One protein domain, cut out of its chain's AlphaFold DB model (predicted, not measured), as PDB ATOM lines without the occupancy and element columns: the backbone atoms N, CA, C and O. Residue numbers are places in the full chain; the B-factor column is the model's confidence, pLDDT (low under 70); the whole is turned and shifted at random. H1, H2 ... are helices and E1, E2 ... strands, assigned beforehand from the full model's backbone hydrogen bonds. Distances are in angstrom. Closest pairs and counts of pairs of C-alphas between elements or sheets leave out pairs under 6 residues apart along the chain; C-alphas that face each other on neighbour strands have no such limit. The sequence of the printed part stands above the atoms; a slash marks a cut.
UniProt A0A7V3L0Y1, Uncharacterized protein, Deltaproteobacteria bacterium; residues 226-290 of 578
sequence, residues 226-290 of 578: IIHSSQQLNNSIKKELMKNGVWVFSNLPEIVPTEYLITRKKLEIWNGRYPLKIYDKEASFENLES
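AT A GLANCE: This is residues 226 to 290 of the 578 residues of an uncharacterized protein of Deltaproteobacteria bacterium (UniProt A0A7V3L0Y1). With little regular structure, this elongated domain has a small parallel sheet of short strands in its middle, H1 at the E2 end and the loop of residues 264 to 276 at the other. The 65 printed residues run E1, H1, E2, E3, E4; the sheet's order is E2 E1 E3 E4. The class is mixed, with 23 residues in named elements; it is compact, radius of gyration of the C-alphas 11.7 A, spanning 35 by 19 by 18 A.

IN THESE COORDINATES: Find C-alpha 226 at (230.411, 272.128, 244.902), where E1, residues 226 to 228, begins. H1, 235 to 243, runs 12.3 A; E2 is 246 to 249, E3 260 to 263, and E4, 277 to 279, ends at (225.459, 269.670, 235.902).

HOW THE PARTS SIT: Look at E1: N 226 and O 260 of E3 are 3.0 A apart, N 227 and O 247 of E2 2.8 A, within hydrogen-bond range. E3 and E4 are parallel neighbours too: N 261 and O 277 of E4 are 2.9 A apart, also within hydrogen-bond range. H1 only grazes the sheet, with residues 238 to 242; its closest C-alpha pair with E2 is Leu 241 and Trp 247, 6.7 A. Every O i to N i+4 pair in H1 is within range. E1, H1 and E2 make a strand-helix-strand unit, two parallel neighbour strands with a helix between, its crossover right-handed.

THE WHOLE: The C-alphas farthest apart, Ser 236 and Trp 270, are 35.1 A apart. The printed part has no cut; the link from E3 to E4 is long, and its residues 268 to 272 have pLDDT under 70.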
ATOM      1  N   ILE A 226     229.050 272.568 245.227       93.00
ATOM      2  CA  ILE A 226     230.411 272.128 244.902       93.00
ATOM      3  C   ILE A 226     230.670 272.316 243.411       93.00
ATOM      4  O   ILE A 226     229.876 271.898 242.571       93.00
ATOM      5  N   ILE A 227     231.817 272.906 243.085       93.88
ATOM      6  CA  ILE A 227     232.304 273.079 241.719       93.88
ATOM      7  C   ILE A 227     233.611 272.299 241.575       93.88
ATOM      8  O   ILE A 227     234.584 272.541 242.288       93.88
ATOM      9  N   HIS A 228     233.639 271.354 240.643       93.75
ATOM     10  CA  HIS A 228     234.856 270.660 240.244       93.75
ATOM     11  C   HIS A 228     235.523 271.430 239.106       93.75
ATOM     12  O   HIS A 228     235.035 271.405 237.975       93.75
ATOM     13  N   SER A 229     236.627 272.111 239.405       92.31
ATOM     14  CA  SER A 229     237.371 272.903 238.428       92.31
ATOM     15  C   SER A 229     238.867 272.861 238.714       92.31
ATOM     16  O   SER A 229     239.299 272.959 239.862       92.31
ATOM     17  N   SER A 230     239.666 272.745 237.654       89.56
ATOM     18  CA  SER A 230     241.125 272.878 237.712       89.56
ATOM     19  C   SER A 230     241.593 274.336 237.664       89.56
ATOM     20  O   SER A 230     242.790 274.591 237.786       89.56
ATOM     21  N   GLN A 231     240.678 275.289 237.454       89.38
ATOM     22  CA  GLN A 231     241.007 276.708 237.398       89.38
ATOM     23  C   GLN A 231     241.544 277.181 238.753       89.38
ATOM     24  O   GLN A 231     240.932 276.960 239.799       89.38
ATOM     25  N   GLN A 232     242.694 277.856 238.733       88.44
ATOM     26  CA  GLN A 232     243.215 278.511 239.926       88.44
ATOM     27  C   GLN A 232     242.385 279.759 240.224       88.44
ATOM     28  O   GLN A 232     242.240 280.639 239.378       88.44
ATOM     29  N   LEU A 233     241.844 279.825 241.437       88.88
ATOM     30  CA  LEU A 233     241.095 280.977 241.918       88.88
ATOM     31  C   LEU A 233     242.011 281.947 242.645       88.88
ATOM     32  O   LEU A 233     242.882 281.538 243.416       88.88
ATOM     33  N   ASN A 234     241.736 283.238 242.484       90.56
ATOM     34  CA  ASN A 234     242.262 284.241 243.396       90.56
ATOM     35  C   ASN A 234     241.768 283.937 244.828       90.56
ATOM     36  O   ASN A 234     240.600 283.606 245.039       90.56
ATOM     37  N   ASN A 235     242.653 284.069 245.820       89.38
ATOM     38  CA  ASN A 235     242.335 283.831 247.230       89.38
ATOM     39  C   ASN A 235     241.148 284.666 247.740       89.38
ATOM     40  O   ASN A 235     240.400 284.180 248.581       89.38
ATOM     41  N   SER A 236     240.971 285.893 247.243       89.62
ATOM     42  CA  SER A 236     239.840 286.762 247.593       89.62
ATOM     43  C   SER A 236     238.513 286.158 247.135       89.62
ATOM     44  O   SER A 236     237.613 285.969 247.949       89.62
ATOM     45  N   ILE A 237     238.430 285.759 245.860       89.12
ATOM     46  CA  ILE A 237     237.244 285.123 245.264       89.12
ATOM     47  C   ILE A 237     236.932 283.822 245.997       89.12
ATOM     48  O   ILE A 237     235.810 283.594 246.437       89.12
ATOM     49  N   LYS A 238     237.950 282.981 246.210       89.62
ATOM     50  CA  LYS A 238     237.804 281.717 246.937       89.62
ATOM     51  C   LYS A 238     237.215 281.920 248.338       89.62
ATOM     52  O   LYS A 238     236.351 281.145 248.738       89.62
ATOM     53  N   LYS A 239     237.677 282.937 249.076       86.88
ATOM     54  CA  LYS A 239     237.162 283.260 250.415       86.88
ATOM     55  C   LYS A 239     235.692 283.683 250.373       86.88
ATOM     56  O   LYS A 239     234.917 283.171 251.176       86.88
ATOM     57  N   GLU A 240     235.302 284.540 249.428       86.81
ATOM     58  CA  GLU A 240     233.904 284.983 249.310       86.81
ATOM     59  C   GLU A 240     232.974 283.838 248.876       86.81
ATOM     60  O   GLU A 240     231.921 283.630 249.475       86.81
ATOM     61  N   LEU A 241     233.403 283.003 247.922       89.69
ATOM     62  CA  LEU A 241     232.677 281.787 247.541       89.69
ATOM     63  C   LEU A 241     232.460 280.861 248.746       89.69
ATOM     64  O   LEU A 241     231.333 280.438 249.007       89.69
ATOM     65  N   MET A 242     233.515 280.588 249.520       87.44
ATOM     66  CA  MET A 242     233.437 279.724 250.704       87.44
ATOM     67  C   MET A 242     232.492 280.274 251.776       87.44
ATOM     68  O   MET A 242     231.770 279.499 252.405       87.44
ATOM     69  N   LYS A 243     232.477 281.594 251.981       82.94
ATOM     70  CA  LYS A 243     231.552 282.277 252.896       82.94
ATOM     71  C   LYS A 243     230.090 282.071 252.485       82.94
ATOM     72  O   LYS A 243     229.243 281.817 253.338       82.94
ATOM     73  N   ASN A 244     229.816 282.056 251.181       83.31
ATOM     74  CA  ASN A 244     228.491 281.764 250.627       83.31
ATOM     75  C   ASN A 244     228.183 280.254 250.512       83.31
ATOM     76  O   ASN A 244     227.130 279.857 250.007       83.31
ATOM     77  N   GLY A 245     229.079 279.387 250.995       88.00
ATOM     78  CA  GLY A 245     228.918 277.935 250.953       88.00
ATOM     79  C   GLY A 245     229.182 277.313 249.579       88.00
ATOM     80  O   GLY A 245     228.718 276.200 249.316       88.00
ATOM     81  N   VAL A 246     229.916 278.009 248.708       91.12
ATOM     82  CA  VAL A 246     230.387 277.512 247.411       91.12
ATOM     83  C   VAL A 246     231.820 277.013 247.549       91.12
ATOM     84  O   VAL A 246     232.727 277.736 247.959       91.12
ATOM     85  N   TRP A 247     232.038 275.759 247.169       91.06
ATOM     86  CA  TRP A 247     233.303 275.070 247.372       91.06
ATOM     87  C   TRP A 247     233.883 274.598 246.055       91.06
ATOM     88  O   TRP A 247     233.263 273.815 245.337       91.06
ATOM     89  N   VAL A 248     235.099 275.047 245.752       91.62
ATOM     90  CA  VAL A 248     235.781 274.703 244.504       91.62
ATOM     91  C   VAL A 248     236.899 273.712 244.785       91.62
ATOM     92  O   VAL A 248     237.813 273.991 245.564       91.62
ATOM     93  N   PHE A 249     236.811 272.547 244.151       90.75
ATOM     94  CA  PHE A 249     237.772 271.462 244.295       90.75
ATOM     95  C   PHE A 249     238.444 271.167 242.956       90.75
ATOM     96  O   PHE A 249     237.768 271.022 241.939       90.75
ATOM     97  N   SER A 250     239.767 270.999 242.978       89.88
ATOM     98  CA  SER A 250     240.529 270.473 241.838       89.88
ATOM     99  C   SER A 250     240.410 268.956 241.706       89.88
ATOM    100  O   SER A 250     240.503 268.429 240.607       89.88
ATOM    101  N   ASN A 251     240.176 268.267 242.826       89.56
ATOM    102  CA  ASN A 251     239.868 266.846 242.890       89.56
ATOM    103  C   ASN A 251     238.626 266.658 243.751       89.56
ATOM    104  O   ASN A 251     238.595 267.105 244.899       89.56
ATOM    105  N   LEU A 252     237.610 265.997 243.203       88.38
ATOM    106  CA  LEU A 252     236.395 265.721 243.958       88.38
ATOM    107  C   LEU A 252     236.684 264.827 245.173       88.38
ATOM    108  O   LEU A 252     237.432 263.854 245.040       88.38
ATOM    109  N   PRO A 253     236.072 265.119 246.336       84.00
ATOM    110  CA  PRO A 253     236.120 264.208 247.469       84.00
ATOM    111  C   PRO A 253     235.435 262.877 247.123       84.00
ATOM    112  O   PRO A 253     234.597 262.808 246.221       84.00
ATOM    113  N   GLU A 254     235.772 261.819 247.868       82.00
ATOM    114  CA  GLU A 254     235.189 260.483 247.675       82.00
ATOM    115  C   GLU A 254     233.660 260.493 247.814       82.00
ATOM    116  O   GLU A 254     232.963 259.858 247.025       82.00
ATOM    117  N   ILE A 255     233.149 261.258 248.781       79.50
ATOM    118  CA  ILE A 255     231.729 261.570 248.936       79.50
ATOM    119  C   ILE A 255     231.567 263.075 248.770       79.50
ATOM    120  O   ILE A 255     232.228 263.843 249.465       79.50
ATOM    121  N   VAL A 256     230.650 263.495 247.900       82.38
ATOM    122  CA  VAL A 256     230.307 264.901 247.659       82.38
ATOM    123  C   VAL A 256     229.136 265.294 248.576       82.38
ATOM    124  O   VAL A 256     227.994 264.892 248.333       82.38
ATOM    125  N   PRO A 257     229.377 266.051 249.664       81.12
ATOM    126  CA  PRO A 257     228.407 266.249 250.743       81.12
ATOM    127  C   PRO A 257     227.408 267.395 250.507       81.12
ATOM    128  O   PRO A 257     226.853 267.894 251.476       81.12
ATOM    129  N   THR A 258     227.177 267.801 249.259       83.62
ATOM    130  CA  THR A 258     226.268 268.897 248.878       83.62
ATOM    131  C   THR A 258     225.151 268.389 247.981       83.62
ATOM    132  O   THR A 258     225.328 267.356 247.342       83.62
ATOM    133  N   GLU A 259     224.037 269.109 247.893       84.31
ATOM    134  CA  GLU A 259     222.943 268.805 246.973       84.31
ATOM    135  C   GLU A 259     223.292 269.063 245.496       84.31
ATOM    136  O   GLU A 259     222.779 268.331 244.653       84.31
ATOM    137  N   TYR A 260     224.195 270.004 245.182       90.44
ATOM    138  CA  TYR A 260     224.498 270.420 243.804       90.44
ATOM    139  C   TYR A 260     225.976 270.263 243.463       90.44
ATOM    140  O   TYR A 260     226.852 270.754 244.177       90.44
ATOM    141  N   LEU A 261     226.257 269.633 242.325       92.00
ATOM    142  CA  LEU A 261     227.609 269.475 241.801       92.00
ATOM    143  C   LEU A 261     227.707 270.019 240.377       92.00
ATOM    144  O   LEU A 261     227.049 269.515 239.471       92.00
ATOM    145  N   ILE A 262     228.595 270.986 240.163       93.00
ATOM    146  CA  ILE A 262     229.002 271.421 238.825       93.00
ATOM    147  C   ILE A 262     230.288 270.696 238.452       93.00
ATOM    148  O   ILE A 262     231.290 270.788 239.167       93.00
ATOM    149  N   THR A 263     230.284 269.952 237.348       91.88
ATOM    150  CA  THR A 263     231.478 269.244 236.889       91.88
ATOM    151  C   THR A 263     231.453 268.933 235.397       91.88
ATOM    152  O   THR A 263     230.457 268.452 234.876       91.88
ATOM    153  N   ARG A 264     232.596 269.116 234.725       87.31
ATOM    154  CA  ARG A 264     232.825 268.644 233.344       87.31
ATOM    155  C   ARG A 264     233.099 267.139 233.254       87.31
ATOM    156  O   ARG A 264     233.198 266.575 232.167       87.31
ATOM    157  N   LYS A 265     233.307 266.470 234.392       84.44
ATOM    158  CA  LYS A 265     233.586 265.034 234.416       84.44
ATOM    159  C   LYS A 265     232.273 264.280 234.235       84.44
ATOM    160  O   LYS A 265     231.338 264.489 235.000       84.44
ATOM    161  N   LYS A 266     232.215 263.348 233.282       82.50
ATOM    162  CA  LYS A 266     231.086 262.417 233.190       82.50
ATOM    163  C   LYS A 266     231.083 261.527 234.436       82.50
ATOM    164  O   LYS A 266     232.015 260.748 234.641       82.50
ATOM    165  N   LEU A 267     230.066 261.684 235.279       81.25
ATOM    166  CA  LEU A 267     229.872 260.908 236.502       81.25
ATOM    167  C   LEU A 267     228.635 260.022 236.367       81.25
ATOM    168  O   LEU A 267     227.661 260.387 235.711       81.25
ATOM    169  N   GLU A 268     228.665 258.861 237.009       69.62
ATOM    170  CA  GLU A 268     227.498 257.988 237.102       69.62
ATOM    171  C   GLU A 268     226.553 258.506 238.196       69.62
ATOM    172  O   GLU A 268     226.909 258.553 239.373       69.62
ATOM    173  N   ILE A 269     225.347 258.920 237.794       60.31
ATOM    174  CA  ILE A 269     224.381 259.678 238.619       60.31
ATOM    175  C   ILE A 269     223.772 258.837 239.757       60.31
ATOM    176  O   ILE A 269     223.337 259.379 240.773       60.31
ATOM    177  N   TRP A 270     223.762 257.509 239.622       61.03
ATOM    178  CA  TRP A 270     223.198 256.604 240.630       61.03
ATOM    179  C   TRP A 270     224.199 256.214 241.729       61.03
ATOM    180  O   TRP A 270     223.806 255.602 242.721       61.03
ATOM    181  N   ASN A 271     225.470 256.605 241.590       64.69
ATOM    182  CA  ASN A 271     226.496 256.351 242.589       64.69
ATOM    183  C   ASN A 271     226.231 257.203 243.843       64.69
ATOM    184  O   ASN A 271     226.209 258.434 243.791       64.69
ATOM    185  N   GLY A 272     226.077 256.549 244.993       67.12
ATOM    186  CA  GLY A 272     225.865 257.155 246.309       67.12
ATOM    187  C   GLY A 272     226.939 258.156 246.731       67.12
ATOM    188  O   GLY A 272     226.715 258.936 247.661       67.12
ATOM    189  N   ARG A 273     228.070 258.195 246.024       78.38
ATOM    190  CA  ARG A 273     229.119 259.209 246.162       78.38
ATOM    191  C   ARG A 273     228.687 260.610 245.730       78.38
ATOM    192  O   ARG A 273     229.199 261.582 246.288       78.38
ATOM    193  N   TYR A 274     227.758 260.734 244.780       82.00
ATOM    194  CA  TYR A 274     227.415 262.010 244.148       82.00
ATOM    195  C   TYR A 274     225.966 262.464 244.434       82.00
ATOM    196  O   TYR A 274     225.083 261.651 244.746       82.00
ATOM    197  N   PRO A 275     225.698 263.785 244.384       79.94
ATOM    198  CA  PRO A 275     224.333 264.298 244.404       79.94
ATOM    199  C   PRO A 275     223.524 263.840 243.198       79.94
ATOM    200  O   PRO A 275     224.074 263.438 242.184       79.94
ATOM    201  N   LEU A 276     222.199 263.961 243.299       84.50
ATOM    202  CA  LEU A 276     221.333 263.783 242.136       84.50
ATOM    203  C   LEU A 276     221.443 264.963 241.154       84.50
ATOM    204  O   LEU A 276     221.361 264.770 239.945       84.50
ATOM    205  N   LYS A 277     221.631 266.181 241.675       88.88
ATOM    206  CA  LYS A 277     221.706 267.414 240.887       88.88
ATOM    207  C   LYS A 277     223.153 267.658 240.441       88.88
ATOM    208  O   LYS A 277     223.915 268.360 241.108       88.88
ATOM    209  N   ILE A 278     223.543 267.007 239.345       88.50
ATOM    210  CA  ILE A 278     224.865 267.140 238.716       88.50
ATOM    211  C   ILE A 278     224.707 267.852 237.374       88.50
ATOM    212  O   ILE A 278     223.868 267.452 236.568       88.50
ATOM    213  N   TYR A 279     225.539 268.858 237.115       90.50
ATOM    214  CA  TYR A 279     225.459 269.670 235.902       90.50
ATOM    215  C   TYR A 279     226.821 269.790 235.226       90.50
ATOM    216  O   TYR A 279     227.824 270.124 235.862       90.50
ATOM    217  N   ASP A 280     226.832 269.567 233.914       90.25
ATOM    218  CA  ASP A 280     227.994 269.782 233.054       90.25
ATOM    219  C   ASP A 280     227.996 271.217 232.525       90.25
ATOM    220  O   ASP A 280     227.454 271.515 231.457       90.25
ATOM    221  N   LYS A 281     228.561 272.131 233.321       87.00
ATOM    222  CA  LYS A 281     228.621 273.561 233.007       87.00
ATOM    223  C   LYS A 281     229.922 274.199 233.460       87.00
ATOM    224  O   LYS A 281     230.550 273.760 234.420       87.00
ATOM    225  N   GLU A 282     230.288 275.275 232.778       82.94
ATOM    226  CA  GLU A 282     231.242 276.246 233.300       82.94
ATOM    227  C   GLU A 282     230.507 277.251 234.180       82.94
ATOM    228  O   GLU A 282     229.468 277.789 233.801       82.94
ATOM    229  N   ALA A 283     231.054 277.488 235.368       81.62
ATOM    230  CA  ALA A 283     230.603 278.539 236.261       81.62
ATOM    231  C   ALA A 283     231.622 279.680 236.205       81.62
ATOM    232  O   ALA A 283     232.799 279.458 236.481       81.62
ATOM    233  N   SER A 284     231.180 280.892 235.860       87.88
ATOM    234  CA  SER A 284     231.992 282.091 236.099       87.88
ATOM    235  C   SER A 284     231.961 282.378 237.595       87.88
ATOM    236  O   SER A 284     230.898 282.608 238.168       87.88
ATOM    237  N   PHE A 285     233.126 282.306 238.228       88.44
ATOM    238  CA  PHE A 285     233.258 282.431 239.676       88.44
ATOM    239  C   PHE A 285     232.952 283.842 240.164       88.44
ATOM    240  O   PHE A 285     232.353 283.991 241.222       88.44
ATOM    241  N   GLU A 286     233.282 284.848 239.354       84.94
ATOM    242  CA  GLU A 286     232.989 286.260 239.606       84.94
ATOM    243  C   GLU A 286     231.475 286.482 239.729       84.94
ATOM    244  O   GLU A 286     230.992 287.210 240.595       84.94
ATOM    245  N   ASN A 287     230.699 285.754 238.923       86.81
ATOM    246  CA  ASN A 287     229.243 285.779 238.981       86.81
ATOM    247  C   ASN A 287     228.670 285.011 240.179       86.81
ATOM    248  O   ASN A 287     227.464 285.015 240.344       86.81
ATOM    249  N   LEU A 288     229.469 284.343 241.009       89.25
ATOM    250  CA  LEU A 288     228.984 283.631 242.202       89.25
ATOM    251  C   LEU A 288     229.449 284.286 243.510       89.25
ATOM    252  O   LEU A 288     229.128 283.789 244.590       89.25
ATOM    253  N   GLU A 289     230.200 285.388 243.426       85.94
ATOM    254  CA  GLU A 289     230.710 286.112 244.595       85.94
ATOM    255  C   GLU A 289     229.594 286.780 245.395       85.94
ATOM    256  O   GLU A 289     229.625 286.769 246.625       85.94
ATOM    257  N   SER A 290     228.598 287.352 244.714       88.69
ATOM    258  CA  SER A 290     227.451 287.937 245.399       88.69
ATOM    259  C   SER A 290     226.425 286.863 245.743       88.69
ATOM    260  O   SER A 290     226.137 285.952 244.963       88.69
TER     261      SER A 290